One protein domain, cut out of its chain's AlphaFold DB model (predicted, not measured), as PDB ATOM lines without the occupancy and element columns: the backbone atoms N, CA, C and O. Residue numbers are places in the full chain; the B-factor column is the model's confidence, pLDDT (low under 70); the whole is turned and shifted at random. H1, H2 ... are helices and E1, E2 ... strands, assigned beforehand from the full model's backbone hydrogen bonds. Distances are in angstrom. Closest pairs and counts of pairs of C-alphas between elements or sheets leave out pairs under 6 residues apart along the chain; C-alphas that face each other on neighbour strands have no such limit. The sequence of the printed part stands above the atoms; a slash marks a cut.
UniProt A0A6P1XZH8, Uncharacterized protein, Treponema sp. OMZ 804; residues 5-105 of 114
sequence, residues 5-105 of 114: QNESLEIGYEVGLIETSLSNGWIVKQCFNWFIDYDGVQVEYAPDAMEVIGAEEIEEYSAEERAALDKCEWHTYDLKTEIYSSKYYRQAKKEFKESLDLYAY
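AT A GLANCE: This is residues 5 to 105 of the 114 residues of an uncharacterized protein of Treponema sp. OMZ 804 (UniProt A0A6P1XZH8). A long, twisted antiparallel sheet runs along much of a rod-shaped domain, with helices on both faces. H1 and H2 follow each other over one face, where the sheet curls round H2; H3 is on the opposite face and, with residues 102 to 105, makes one end of the rod. The printed part has 101 residues, with five named strands followed by three named helices, E1 E2 E3 E4 E5 H1 H2 H3, a mixed class. The sheet is branched at E3, and E1 to E4 form a meander, each strand the antiparallel neighbour of the one before. The whole is loose, with a radius of gyration of the C-alphas of 17.0 A and spans of 59 by 21 by 20 A.

HOW THE PARTS SIT: E3, residues 27 to 37, has E2, residues 15 to 22, on one side, and E4, residues 40 to 45, and E5, residues 51 to 53, on the other side. Its pairing is staggered: E5 pairs with residues 27 to 29 and E4 with residues 32 to 37. N 30 and O 18 are 2.9 A apart, N 35 and O 42 3.0 A, and N 29 and O 51 2.8 A, each within hydrogen-bond range. E1, residues 5 to 11, is an edge strand and forms a hairpin with E2; N 8 and O 19 are 2.9 A apart. H2, residues 76 to 85, is on the sheet; its closest C-alphas to E4 are those of Lys 80 and Val 41, 6.5 A apart. H1, residues 63 to 72, is on the same face at a height of 9.8 A over the sheet, only just over E2, on which 3 of its C-alphas fall. The closest C-alphas of H1 and E2 are those of Cys 72 and Thr 20, 6.7 A apart. H3, residues 87 to 101, is on the opposite face at a height of 9.5 A, over E3 and along the strands, at 24 degrees to E3 on the local plane. The closest C-alphas of H3 and E3 are those of Lys 93 and Ile 36, 6.6 A apart. H2 and H3 are close but not clearly touching, about perpendicular at 88 degrees, with the C-alphas of Ile 83 and Tyr 89 closest at 6.2 A. H1 and H3 are apart. Every O i to N i+4 pair is within hydrogen-bond range in H2 and H3, and 5 of 6 in H1.

IN THESE COORDINATES: E1 begins at C-alpha 5, (221.321, 242.101, 249.418). E3 is 32.5 A long, E2 23.3 A and E1 20.4 A; E4 and E5 are shorter. H3 is 21.9 A long and ends at C-alpha 101, (216.805, 229.380, 204.961); H1 begins at C-alpha 63, (205.016, 252.126, 251.212).

THE WHOLE: The C-alphas farthest apart are those of Ser 62 and Tyr 105, 59.6 A. The printed part has no cut and no long link; the nine residues from E5 to H1 form a short link. The mean pLDDT of the printed part is 89.1, and residues 101 to 105 are under 70.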
ATOM      1  N   GLN A   5     220.139 242.769 248.868       95.50
ATOM      2  CA  GLN A   5     221.321 242.101 249.418       95.50
ATOM      3  C   GLN A   5     222.077 241.322 248.350       95.50
ATOM      4  O   GLN A   5     223.306 241.365 248.316       95.50
ATOM      5  N   ASN A   6     221.348 240.605 247.502       94.44
ATOM      6  CA  ASN A   6     221.898 239.855 246.390       94.44
ATOM      7  C   ASN A   6     220.911 239.865 245.225       94.44
ATOM      8  O   ASN A   6     219.701 239.943 245.430       94.44
ATOM      9  N   GLU A   7     221.443 239.752 244.018       95.19
ATOM     10  CA  GLU A   7     220.667 239.674 242.791       95.19
ATOM     11  C   GLU A   7     221.364 238.707 241.839       95.19
ATOM     12  O   GLU A   7     222.572 238.806 241.608       95.19
ATOM     13  N   SER A   8     220.612 237.744 241.317       94.94
ATOM     14  CA  SER A   8     221.104 236.799 240.322       94.94
ATOM     15  C   SER A   8     220.180 236.728 239.123       94.94
ATOM     16  O   SER A   8     218.963 236.637 239.269       94.94
ATOM     17  N   LEU A   9     220.795 236.703 237.944       95.06
ATOM     18  CA  LEU A   9     220.130 236.544 236.664       95.06
ATOM     19  C   LEU A   9     220.531 235.205 236.048       95.06
ATOM     20  O   LEU A   9     221.703 234.961 235.752       95.06
ATOM     21  N   GLU A  10     219.540 234.359 235.803       95.12
ATOM     22  CA  GLU A  10     219.694 233.114 235.069       95.12
ATOM     23  C   GLU A  10     218.971 233.222 233.729       95.12
ATOM     24  O   GLU A  10     217.755 233.375 233.664       95.12
ATOM     25  N   ILE A  11     219.722 233.129 232.633       94.62
ATOM     26  CA  ILE A  11     219.159 233.097 231.280       94.62
ATOM     27  C   ILE A  11     219.222 231.659 230.787       94.62
ATOM     28  O   ILE A  11     220.308 231.088 230.709       94.62
ATOM     29  N   GLY A  12     218.069 231.089 230.453       93.25
ATOM     30  CA  GLY A  12     217.903 229.800 229.790       93.25
ATOM     31  C   GLY A  12     217.620 229.944 228.292       93.25
ATOM     32  O   GLY A  12     217.719 231.030 227.717       93.25
ATOM     33  N   TYR A  13     217.272 228.829 227.644       90.69
ATOM     34  CA  TYR A  13     216.785 228.850 226.263       90.69
ATOM     35  C   TYR A  13     215.347 229.371 226.247       90.69
ATOM     36  O   TYR A  13     214.472 228.721 226.809       90.69
ATOM     37  N   GLU A  14     215.140 230.554 225.667       91.69
ATOM     38  CA  GLU A  14     213.846 231.256 225.551       91.69
ATOM     39  C   GLU A  14     213.146 231.641 226.868       91.69
ATOM     40  O   GLU A  14     212.069 232.231 226.867       91.69
ATOM     41  N   VAL A  15     213.783 231.379 228.006       94.56
ATOM     42  CA  VAL A  15     213.293 231.722 229.346       94.56
ATOM     43  C   VAL A  15     214.400 232.369 230.165       94.56
ATOM     44  O   VAL A  15     215.586 232.192 229.872       94.56
ATOM     45  N   GLY A  16     214.033 233.081 231.220       94.06
ATOM     46  CA  GLY A  16     214.965 233.573 232.220       94.06
ATOM     47  C   GLY A  16     214.293 233.878 233.551       94.06
ATOM     48  O   GLY A  16     213.068 233.979 233.650       94.06
ATOM     49  N   LEU A  17     215.125 233.977 234.580       94.88
ATOM     50  CA  LEU A  17     214.730 234.199 235.960       94.88
ATOM     51  C   LEU A  17     215.664 235.230 236.588       94.88
ATOM     52  O   LEU A  17     216.885 235.078 236.553       94.88
ATOM     53  N   ILE A  18     215.068 236.252 237.188       94.62
ATOM     54  CA  ILE A  18     215.738 237.172 238.100       94.62
ATOM     55  C   ILE A  18     215.316 236.766 239.508       94.62
ATOM     56  O   ILE A  18     214.122 236.629 239.784       94.62
ATOM     57  N   GLU A  19     216.288 236.556 240.385       95.62
ATOM     58  CA  GLU A  19     216.057 236.306 241.803       95.62
ATOM     59  C   GLU A  19     216.784 237.376 242.617       95.62
ATOM     60  O   GLU A  19     218.011 237.501 242.548       95.62
ATOM     61  N   THR A  20     216.022 238.135 243.399       95.81
ATOM     62  CA  THR A  20     216.528 239.242 244.211       95.81
ATOM     63  C   THR A  20     216.211 238.978 245.675       95.81
ATOM     64  O   THR A  20     215.052 238.802 246.050       95.81
ATOM     65  N   SER A  21     217.235 238.962 246.528       95.69
ATOM     66  CA  SER A  21     217.061 238.827 247.973       95.69
ATOM     67  C   SER A  21     217.095 240.190 248.660       95.69
ATOM     68  O   SER A  21     217.961 241.033 248.403       95.69
ATOM     69  N   LEU A  22     216.139 240.415 249.558       95.88
ATOM     70  CA  LEU A  22     215.954 241.669 250.277       95.88
ATOM     71  C   LEU A  22     216.363 241.541 251.748       95.88
ATOM     72  O   LEU A  22     216.296 240.479 252.363       95.88
ATOM     73  N   SER A  23     216.756 242.661 252.357       95.06
ATOM     74  CA  SER A  23     217.243 242.707 253.744       95.06
ATOM     75  C   SER A  23     216.214 242.334 254.813       95.06
ATOM     76  O   SER A  23     216.589 242.105 255.960       95.06
ATOM     77  N   ASN A  24     214.928 242.315 254.465       91.56
ATOM     78  CA  ASN A  24     213.836 241.844 255.319       91.56
ATOM     79  C   ASN A  24     213.610 240.323 255.219       91.56
ATOM     80  O   ASN A  24     212.703 239.808 255.864       91.56
ATOM     81  N   GLY A  25     214.433 239.609 254.445       91.81
ATOM     82  CA  GLY A  25     214.338 238.164 254.255       91.81
ATOM     83  C   GLY A  25     213.441 237.742 253.093       91.81
ATOM     84  O   GLY A  25     213.276 236.542 252.889       91.81
ATOM     85  N   TRP A  26     212.881 238.686 252.331       94.75
ATOM     86  CA  TRP A  26     212.091 238.350 251.149       94.75
ATOM     87  C   TRP A  26     212.967 237.932 249.981       94.75
ATOM     88  O   TRP A  26     214.087 238.424 249.811       94.75
ATOM     89  N   ILE A  27     212.408 237.064 249.148       95.69
ATOM     90  CA  ILE A  27     212.979 236.693 247.859       95.69
ATOM     91  C   ILE A  27     211.961 237.068 246.791       95.69
ATOM     92  O   ILE A  27     210.852 236.542 246.779       95.69
ATOM     93  N   VAL A  28     212.347 237.982 245.909       93.81
ATOM     94  CA  VAL A  28     211.547 238.400 244.760       93.81
ATOM     95  C   VAL A  28     212.025 237.613 243.549       93.81
ATOM     96  O   VAL A  28     213.204 237.664 243.200       93.81
ATOM     97  N   LYS A  29     211.116 236.875 242.919       94.25
ATOM     98  CA  LYS A  29     211.366 236.123 241.692       94.25
ATOM     99  C   LYS A  29     210.595 236.736 240.548       94.25
ATOM    100  O   LYS A  29     209.392 236.965 240.651       94.25
ATOM    101  N   GLN A  30     211.284 236.967 239.443       92.88
ATOM    102  CA  GLN A  30     210.675 237.514 238.245       92.88
ATOM    103  C   GLN A  30     211.087 236.680 237.041       92.88
ATOM    104  O   GLN A  30     212.257 236.623 236.660       92.88
ATOM    105  N   CYS A  31     210.103 236.010 236.453       92.69
ATOM    106  CA  CYS A  31     210.288 235.217 235.251       92.69
ATOM    107  C   CYS A  31     210.076 236.089 234.014       92.69
ATOM    108  O   CYS A  31     209.195 236.950 233.982       92.69
ATOM    109  N   PHE A  32     210.845 235.819 232.967       93.31
ATOM    110  CA  PHE A  32     210.622 236.395 231.649       93.31
ATOM    111  C   PHE A  32     210.828 235.342 230.571       93.31
ATOM    112  O   PHE A  32     211.628 234.419 230.728       93.31
ATOM    113  N   ASN A  33     210.131 235.516 229.456       94.75
ATOM    114  CA  ASN A  33     210.416 234.777 228.236       94.75
ATOM    115  C   ASN A  33     211.141 235.690 227.257       94.75
ATOM    116  O   ASN A  33     211.051 236.919 227.324       94.75
ATOM    117  N   TRP A  34     211.871 235.093 226.333       95.81
ATOM    118  CA  TRP A  34     212.514 235.835 225.265       95.81
ATOM    119  C   TRP A  34     212.617 234.977 224.015       95.81
ATOM    120  O   TRP A  34     212.669 233.756 224.085       95.81
ATOM    121  N   PHE A  35     212.659 235.615 222.856       93.56
ATOM    122  CA  PHE A  35     212.801 234.928 221.576       93.56
ATOM    123  C   PHE A  35     213.484 235.839 220.561       93.56
ATOM    124  O   PHE A  35     213.747 237.013 220.833       93.56
ATOM    125  N   ILE A  36     213.812 235.286 219.393       92.44
ATOM    126  CA  ILE A  36     214.373 236.048 218.277       92.44
ATOM    127  C   ILE A  36     213.380 236.045 217.127       92.44
ATOM    128  O   ILE A  36     212.934 234.987 216.688       92.44
ATOM    129  N   ASP A  37     213.087 237.234 216.619       91.25
ATOM    130  CA  ASP A  37     212.327 237.438 215.395       91.25
ATOM    131  C   ASP A  37     213.094 238.339 214.411       91.25
ATOM    132  O   ASP A  37     214.300 238.576 214.547       91.25
ATOM    133  N   TYR A  38     212.396 238.825 213.383       87.06
ATOM    134  CA  TYR A  38     212.966 239.702 212.361       87.06
ATOM    135  C   TYR A  38     213.517 241.021 212.925       87.06
ATOM    136  O   TYR A  38     214.466 241.562 212.356       87.06
ATOM    137  N   ASP A  39     212.964 241.508 214.038       88.00
ATOM    138  CA  ASP A  39     213.361 242.756 214.694       88.00
ATOM    139  C   ASP A  39     214.452 242.533 215.763       88.00
ATOM    140  O   ASP A  39     214.987 243.489 216.334       88.00
ATOM    141  N   GLY A  40     214.845 241.277 216.003       89.69
ATOM    142  CA  GLY A  40     215.925 240.889 216.902       89.69
ATOM    143  C   GLY A  40     215.416 240.206 218.166       89.69
ATOM    144  O   GLY A  40     214.509 239.384 218.115       89.69
ATOM    145  N   VAL A  41     216.055 240.481 219.308       94.00
ATOM    146  CA  VAL A  41     215.647 239.887 220.589       94.00
ATOM    147  C   VAL A  41     214.388 240.579 221.099       94.00
ATOM    148  O   VAL A  41     214.396 241.788 221.365       94.00
ATOM    149  N   GLN A  42     213.341 239.792 221.309       94.69
ATOM    150  CA  GLN A  42     212.130 240.184 222.017       94.69
ATOM    151  C   GLN A  42     212.143 239.621 223.432       94.69
ATOM    152  O   GLN A  42     212.686 238.545 223.671       94.69
ATOM    153  N   VAL A  43     211.574 240.378 224.368       94.12
ATOM    154  CA  VAL A  43     211.477 240.005 225.782       94.12
ATOM    155  C   VAL A  43     210.037 240.207 226.213       94.12
ATOM    156  O   VAL A  43     209.499 241.306 226.087       94.12
ATOM    157  N   GLU A  44     209.443 239.145 226.730       92.19
ATOM    158  CA  GLU A  44     208.138 239.148 227.369       92.19
ATOM    159  C   GLU A  44     208.362 239.117 228.877       92.19
ATOM    160  O   GLU A  44     208.713 238.090 229.460       92.19
ATOM    161  N   TYR A  45     208.194 240.277 229.498       86.06
ATOM    162  CA  TYR A  45     208.390 240.481 230.924       86.06
ATOM    163  C   TYR A  45     207.134 241.128 231.489       86.06
ATOM    164  O   TYR A  45     206.713 242.181 231.011       86.06
ATOM    165  N   ALA A  46     206.521 240.463 232.465       81.56
ATOM    166  CA  ALA A  46     205.352 240.955 233.175       81.56
ATOM    167  C   ALA A  46     205.779 241.309 234.608       81.56
ATOM    168  O   ALA A  46     205.872 240.405 235.438       81.56
ATOM    169  N   PRO A  47     206.038 242.594 234.909       70.81
ATOM    170  CA  PRO A  47     206.437 243.031 236.249       70.81
ATOM    171  C   PRO A  47     205.417 242.625 237.318       70.81
ATOM    172  O   PRO A  47     205.779 242.173 238.403       70.81
ATOM    173  N   ASP A  48     204.132 242.683 236.958       73.62
ATOM    174  CA  ASP A  48     202.999 242.317 237.814       73.62
ATOM    175  C   ASP A  48     202.946 240.820 238.163       73.62
ATOM    176  O   ASP A  48     202.202 240.417 239.055       73.62
ATOM    177  N   ALA A  49     203.713 239.981 237.460       78.31
ATOM    178  CA  ALA A  49     203.797 238.544 237.709       78.31
ATOM    179  C   ALA A  49     204.928 238.170 238.684       78.31
ATOM    180  O   ALA A  49     205.259 236.990 238.801       78.31
ATOM    181  N   MET A  50     205.541 239.151 239.361       86.75
ATOM    182  CA  MET A  50     206.575 238.888 240.360       86.75
ATOM    183  C   MET A  50     206.040 238.035 241.517       86.75
ATOM    184  O   MET A  50     204.980 238.299 242.084       86.75
ATOM    185  N   GLU A  51     206.805 237.019 241.892       90.19
ATOM    186  CA  GLU A  51     206.532 236.178 243.052       90.19
ATOM    187  C   GLU A  51     207.380 236.675 244.227       90.19
ATOM    188  O   GLU A  51     208.599 236.793 244.114       90.19
ATOM    189  N   VAL A  52     206.742 236.973 245.362       91.69
ATOM    190  CA  VAL A  52     207.424 237.436 246.580       91.69
ATOM    191  C   VAL A  52     207.312 236.359 247.655       91.69
ATOM    192  O   VAL A  52     206.254 236.166 248.249       91.69
ATOM    193  N   ILE A  53     208.416 235.667 247.915       92.25
ATOM    194  CA  ILE A  53     208.529 234.627 248.945       92.25
ATOM    195  C   ILE A  53     208.918 235.285 250.273       92.25
ATOM    196  O   ILE A  53     209.820 236.125 250.305       92.25
ATOM    197  N   GLY A  54     208.274 234.886 251.372       87.81
ATOM    198  CA  GLY A  54     208.458 235.473 252.707       87.81
ATOM    199  C   GLY A  54     207.482 236.608 253.043       87.81
ATOM    200  O   GLY A  54     207.625 237.253 254.084       87.81
ATOM    201  N   ALA A  55     206.509 236.860 252.164       89.19
ATOM    202  CA  ALA A  55     205.449 237.852 252.326       89.19
ATOM    203  C   ALA A  55     204.041 237.222 252.373       89.19
ATOM    204  O   ALA A  55     203.046 237.917 252.185       89.19
ATOM    205  N   GLU A  56     203.936 235.912 252.614       86.94
ATOM    206  CA  GLU A  56     202.688 235.147 252.482       86.94
ATOM    207  C   GLU A  56     201.596 235.588 253.471       86.94
ATOM    208  O   GLU A  56     200.408 235.453 253.186       86.94
ATOM    209  N   GLU A  57     201.989 236.122 254.630       83.12
ATOM    210  CA  GLU A  57     201.077 236.595 255.683       83.12
ATOM    211  C   GLU A  57     200.720 238.090 255.557       83.12
ATOM    212  O   GLU A  57     200.051 238.645 256.431       83.12
ATOM    213  N   ILE A  58     201.166 238.767 254.494       84.94
ATOM    214  CA  ILE A  58     200.989 240.213 254.320       84.94
ATOM    215  C   ILE A  58     199.767 240.487 253.448       84.94
ATOM    216  O   ILE A  58     199.772 240.228 252.248       84.94
ATOM    217  N   GLU A  59     198.724 241.062 254.049       81.69
ATOM    218  CA  GLU A  59     197.513 241.462 253.318       81.69
ATOM    219  C   GLU A  59     197.740 242.695 252.428       81.69
ATOM    220  O   GLU A  59     197.184 242.781 251.334       81.69
ATOM    221  N   GLU A  60     198.556 243.655 252.876       88.25
ATOM    222  CA  GLU A  60     198.878 244.865 252.119       88.25
ATOM    223  C   GLU A  60     200.320 245.313 252.384       88.25
ATOM    224  O   GLU A  60     200.724 245.512 253.531       88.25
ATOM    225  N   TYR A  61     201.084 245.533 251.312       89.50
ATOM    226  CA  TYR A  61     202.438 246.069 251.411       89.50
ATOM    227  C   TYR A  61     202.434 247.511 251.909       89.50
ATOM    228  O   TYR A  61     201.716 248.372 251.386       89.50
ATOM    229  N   SER A  62     203.317 247.811 252.852       91.25
ATOM    230  CA  SER A  62     203.664 249.171 253.245       91.25
ATOM    231  C   SER A  62     204.304 249.949 252.088       91.25
ATOM    232  O   SER A  62     204.787 249.386 251.104       91.25
ATOM    233  N   ALA A  63     204.355 251.278 252.208       93.62
ATOM    234  CA  ALA A  63     205.016 252.126 251.212       93.62
ATOM    235  C   ALA A  63     206.510 251.792 251.047       93.62
ATOM    236  O   ALA A  63     207.060 251.931 249.958       93.62
ATOM    237  N   GLU A  64     207.162 251.347 252.123       91.88
ATOM    238  CA  GLU A  64     208.568 250.953 252.095       91.88
ATOM    239  C   GLU A  64     208.781 249.640 251.331       91.88
ATOM    240  O   GLU A  64     209.722 249.539 250.547       91.88
ATOM    241  N   GLU A  65     207.895 248.664 251.523       92.00
ATOM    242  CA  GLU A  65     207.933 247.378 250.823       92.00
ATOM    243  C   GLU A  65     207.628 247.545 249.336       92.00
ATOM    244  O   GLU A  65     208.378 247.036 248.510       92.00
ATOM    245  N   ARG A  66     206.615 248.347 248.977       91.94
ATOM    246  CA  ARG A  66     206.336 248.684 247.567       91.94
ATOM    247  C   ARG A  66     207.543 249.339 246.902       91.94
ATOM    248  O   ARG A  66     207.961 248.912 245.836       91.94
ATOM    249  N   ALA A  67     208.171 250.302 247.575       92.31
ATOM    250  CA  ALA A  67     209.372 250.951 247.058       92.31
ATOM    251  C   ALA A  67     210.581 250.003 246.936       92.31
ATOM    252  O   ALA A  67     211.520 250.308 246.201       92.31
ATOM    253  N   ALA A  68     210.608 248.893 247.679       92.19
ATOM    254  CA  ALA A  68     211.623 247.856 247.527       92.19
ATOM    255  C   ALA A  68     211.316 246.931 246.341       92.19
ATOM    256  O   ALA A  68     212.236 246.611 245.591       92.19
ATOM    257  N   LEU A  69     210.047 246.561 246.143       91.44
ATOM    258  CA  LEU A  69     209.601 245.766 244.995       91.44
ATOM    259  C   LEU A  69     209.820 246.511 243.672       91.44
ATOM    260  O   LEU A  69     210.424 245.947 242.767       91.44
ATOM    261  N   ASP A  70     209.473 247.801 243.606       91.38
ATOM    262  CA  ASP A  70     209.716 248.648 242.425       91.38
ATOM    263  C   ASP A  70     211.205 248.701 242.042       91.38
ATOM    264  O   ASP A  70     211.562 248.810 240.874       91.38
ATOM    265  N   LYS A  71     212.111 248.618 243.025       91.25
ATOM    266  CA  LYS A  71     213.562 248.597 242.775       91.25
ATOM    267  C   LYS A  71     214.082 247.253 242.283       91.25
ATOM    268  O   LYS A  71     215.208 247.215 241.798       91.25
ATOM    269  N   CYS A  72     213.322 246.177 242.469       90.31
ATOM    270  CA  CYS A  72     213.674 244.860 241.951       90.31
ATOM    271  C   CYS A  72     213.278 244.713 240.479       90.31
ATOM    272  O   CYS A  72     213.712 243.764 239.845       90.31
ATOM    273  N   GLU A  73     212.453 245.610 239.933       89.88
ATOM    274  CA  GLU A  73     212.033 245.551 238.537       89.88
ATOM    275  C   GLU A  73     213.189 245.868 237.583       89.88
ATOM    276  O   GLU A  73     213.869 246.891 237.696       89.88
ATOM    277  N   TRP A  74     213.384 244.986 236.603       89.75
ATOM    278  CA  TRP A  74     214.399 245.148 235.571       89.75
ATOM    279  C   TRP A  74     213.833 245.805 234.324       89.75
ATOM    280  O   TRP A  74     212.780 245.433 233.805       89.75
ATOM    281  N   HIS A  75     214.592 246.741 233.759       89.44
ATOM    282  CA  HIS A  75     214.221 247.327 232.484       89.44
ATOM    283  C   HIS A  75     214.481 246.331 231.343       89.44
ATOM    284  O   HIS A  75     215.545 245.714 231.242       89.44
ATOM    285  N   THR A  76     213.534 246.214 230.411       87.88
ATOM    286  CA  THR A  76     213.626 245.267 229.280       87.88
ATOM    287  C   THR A  76     214.875 245.470 228.417       87.88
ATOM    288  O   THR A  76     215.407 244.513 227.857       87.88
ATOM    289  N   TYR A  77     215.379 246.702 228.323       90.81
ATOM    290  CA  TYR A  77     216.639 247.014 227.637       90.81
ATOM    291  C   TYR A  77     217.854 246.312 228.267       90.81
ATOM    292  O   TYR A  77     218.702 245.774 227.546       90.81
ATOM    293  N   ASP A  78     217.921 246.281 229.597       92.19
ATOM    294  CA  ASP A  78     219.022 245.652 230.325       92.19
ATOM    295  C   ASP A  78     218.942 244.130 230.161       92.19
ATOM    296  O   ASP A  78     219.936 243.492 229.811       92.19
ATOM    297  N   LEU A  79     217.730 243.563 230.226       92.81
ATOM    298  CA  LEU A  79     217.500 242.142 229.942       92.81
ATOM    299  C   LEU A  79     217.940 241.748 228.530       92.81
ATOM    300  O   LEU A  79     218.630 240.745 228.358       92.81
ATOM    301  N   LYS A  80     217.614 242.550 227.508       94.25
ATOM    302  CA  LYS A  80     218.079 242.296 226.132       94.25
ATOM    303  C   LYS A  80     219.605 242.275 226.050       94.25
ATOM    304  O   LYS A  80     220.164 241.420 225.366       94.25
ATOM    305  N   THR A  81     220.278 243.188 226.748       94.12
ATOM    306  CA  THR A  81     221.747 243.270 226.780       94.12
ATOM    307  C   THR A  81     222.370 242.008 227.379       94.12
ATOM    308  O   THR A  81     223.305 241.443 226.801       94.12
ATOM    309  N   GLU A  82     221.807 241.509 228.476       94.62
ATOM    310  CA  GLU A  82     222.253 240.264 229.104       94.62
ATOM    311  C   GLU A  82     221.961 239.038 228.221       94.62
ATOM    312  O   GLU A  82     222.828 238.182 228.016       94.62
ATOM    313  N   ILE A  83     220.786 238.991 227.581       94.25
ATOM    314  CA  ILE A  83     220.430 237.935 226.621       94.25
ATOM    315  C   ILE A  83     221.435 237.885 225.472       94.25
ATOM    316  O   ILE A  83     221.917 236.797 225.149       94.25
ATOM    317  N   TYR A  84     221.815 239.028 224.890       93.69
ATOM    318  CA  TYR A  84     222.811 239.085 223.811       93.69
ATOM    319  C   TYR A  84     224.165 238.482 224.205       93.69
ATOM    320  O   TYR A  84     224.867 237.923 223.354       93.69
ATOM    321  N   SER A  85     224.523 238.571 225.485       91.31
ATOM    322  CA  SER A  85     225.762 238.019 226.034       91.31
ATOM    323  C   SER A  85     225.661 236.522 226.352       91.31
ATOM    324  O   SER A  85     226.684 235.843 226.489       91.31
ATOM    325  N   SER A  86     224.446 235.972 226.414       91.94
ATOM    326  CA  SER A  86     224.200 234.571 226.751       91.94
ATOM    327  C   SER A  86     224.617 233.594 225.641       91.94
ATOM    328  O   SER A  86     224.582 233.876 224.437       91.94
ATOM    329  N   LYS A  87     224.962 232.363 226.040       92.88
ATOM    330  CA  LYS A  87     225.202 231.260 225.092       92.88
ATOM    331  C   LYS A  87     223.934 230.871 224.319       92.88
ATOM    332  O   LYS A  87     224.035 230.436 223.175       92.88
ATOM    333  N   TYR A  88     222.765 231.048 224.934       93.75
ATOM    334  CA  TYR A  88     221.479 230.653 224.370       93.75
ATOM    335  C   TYR A  88     221.062 231.571 223.224       93.75
ATOM    336  O   TYR A  88     220.563 231.077 222.219       93.75
ATOM    337  N   TYR A  89     221.388 232.868 223.283       92.56
ATOM    338  CA  TYR A  89     221.188 233.780 222.149       92.56
ATOM    339  C   TYR A  89     221.910 233.306 220.885       92.56
ATOM    340  O   TYR A  89     221.343 233.328 219.795       92.56
ATOM    341  N   ARG A  90     223.153 232.824 221.011       89.75
ATOM    342  CA  ARG A  90     223.909 232.313 219.854       89.75
ATOM    343  C   ARG A  90     223.228 231.103 219.220       89.75
ATOM    344  O   ARG A  90     223.247 230.982 217.998       89.75
ATOM    345  N   GLN A  91     222.654 230.231 220.047       92.50
ATOM    346  CA  GLN A  91     221.903 229.072 219.584       92.50
ATOM    347  C   GLN A  91     220.595 229.502 218.910       92.50
ATOM    348  O   GLN A  91     220.414 229.207 217.732       92.50
ATOM    349  N   ALA A  92     219.756 230.281 219.596       91.44
ATOM    350  CA  ALA A  92     218.479 230.755 219.066       91.44
ATOM    351  C   ALA A  92     218.656 231.538 217.753       91.44
ATOM    352  O   ALA A  92     217.904 231.360 216.801       91.44
ATOM    353  N   LYS A  93     219.714 232.352 217.639       91.81
ATOM    354  CA  LYS A  93     220.012 233.108 216.413       91.81
ATOM    355  C   LYS A  93     220.344 232.193 215.240       91.81
ATOM    356  O   LYS A  93     220.004 232.503 214.098       91.81
ATOM    357  N   LYS A  94     221.061 231.101 215.507       90.31
ATOM    358  CA  LYS A  94     221.390 230.103 214.490       90.31
ATOM    359  C   LYS A  94     220.117 229.392 214.026       90.31
ATOM    360  O   LYS A  94     219.898 229.329 212.823       90.31
ATOM    361  N   GLU A  95     219.280 228.947 214.960       89.62
ATOM    362  CA  GLU A  95     218.009 228.275 214.660       89.62
ATOM    363  C   GLU A  95     217.042 229.192 213.892       89.62
ATOM    364  O   GLU A  95     216.468 228.777 212.888       89.62
ATOM    365  N   PHE A  96     216.944 230.472 214.272       88.88
ATOM    366  CA  PHE A  96     216.164 231.467 213.533       88.88
ATOM    367  C   PHE A  96     216.687 231.669 212.103       88.88
ATOM    368  O   PHE A  96     215.914 231.731 211.154       88.88
ATOM    369  N   LYS A  97     218.008 231.729 211.902       87.81
ATOM    370  CA  LYS A  97     218.569 231.836 210.549       87.81
ATOM    371  C   LYS A  97     218.270 230.589 209.706       87.81
ATOM    372  O   LYS A  97     217.921 230.713 208.537       87.81
ATOM    373  N   GLU A  98     218.392 229.402 210.294       87.56
ATOM    374  CA  GLU A  98     218.096 228.135 209.616       87.56
ATOM    375  C   GLU A  98     216.603 228.001 209.267       87.56
ATOM    376  O   GLU A  98     216.266 227.461 208.212       87.56
ATOM    377  N   SER A  99     215.701 228.548 210.092       82.19
ATOM    378  CA  SER A  99     214.263 228.566 209.795       82.19
ATOM    379  C   SER A  99     213.903 229.510 208.639       82.19
ATOM    380  O   SER A  99     212.987 229.209 207.871       82.19
ATOM    381  N   LEU A 100     214.657 230.600 208.450       79.00
ATOM    382  CA  LEU A 100     214.541 231.474 207.275       79.00
ATOM    383  C   LEU A 100     215.061 230.793 206.000       79.00
ATOM    384  O   LEU A 100     214.431 230.890 204.944       79.00
ATOM    385  N   ASP A 101     216.180 230.069 206.097       69.31
ATOM    386  CA  ASP A 101     216.805 229.380 204.961       69.31
ATOM    387  C   ASP A 101     215.955 228.199 204.438       69.31
ATOM    388  O   ASP A 101     216.033 227.856 203.255       69.31
ATOM    389  N   LEU A 102     215.065 227.625 205.259       54.28
ATOM    390  CA  LEU A 102     214.087 226.611 204.828       54.28
ATOM    391  C   LEU A 102     213.134 227.117 203.726       54.28
ATOM    392  O   LEU A 102     212.718 226.325 202.882       54.28
ATOM    393  N   TYR A 103     212.844 228.423 203.670       50.19
ATOM    394  CA  TYR A 103     212.092 229.034 202.563       50.19
ATOM    395  C   TYR A 103     212.982 229.494 201.395       50.19
ATOM    396  O   TYR A 103     212.466 229.773 200.313       50.19
ATOM    397  N   ALA A 104     214.308 229.533 201.568       47.31
ATOM    398  CA  ALA A 104     215.267 229.795 200.493       47.31
ATOM    399  C   ALA A 104     215.640 228.521 199.706       47.31
ATOM    400  O   ALA A 104     216.089 228.612 198.564       47.31
ATOM    401  N   TYR A 105     215.390 227.327 200.261       43.47
ATOM    402  CA  TYR A 105     215.562 226.037 199.577       43.47
ATOM    403  C   TYR A 105     214.391 225.695 198.629       43.47
ATOM    404  O   TYR A 105     213.958 224.554 198.525       43.47
TER     405      TYR A 105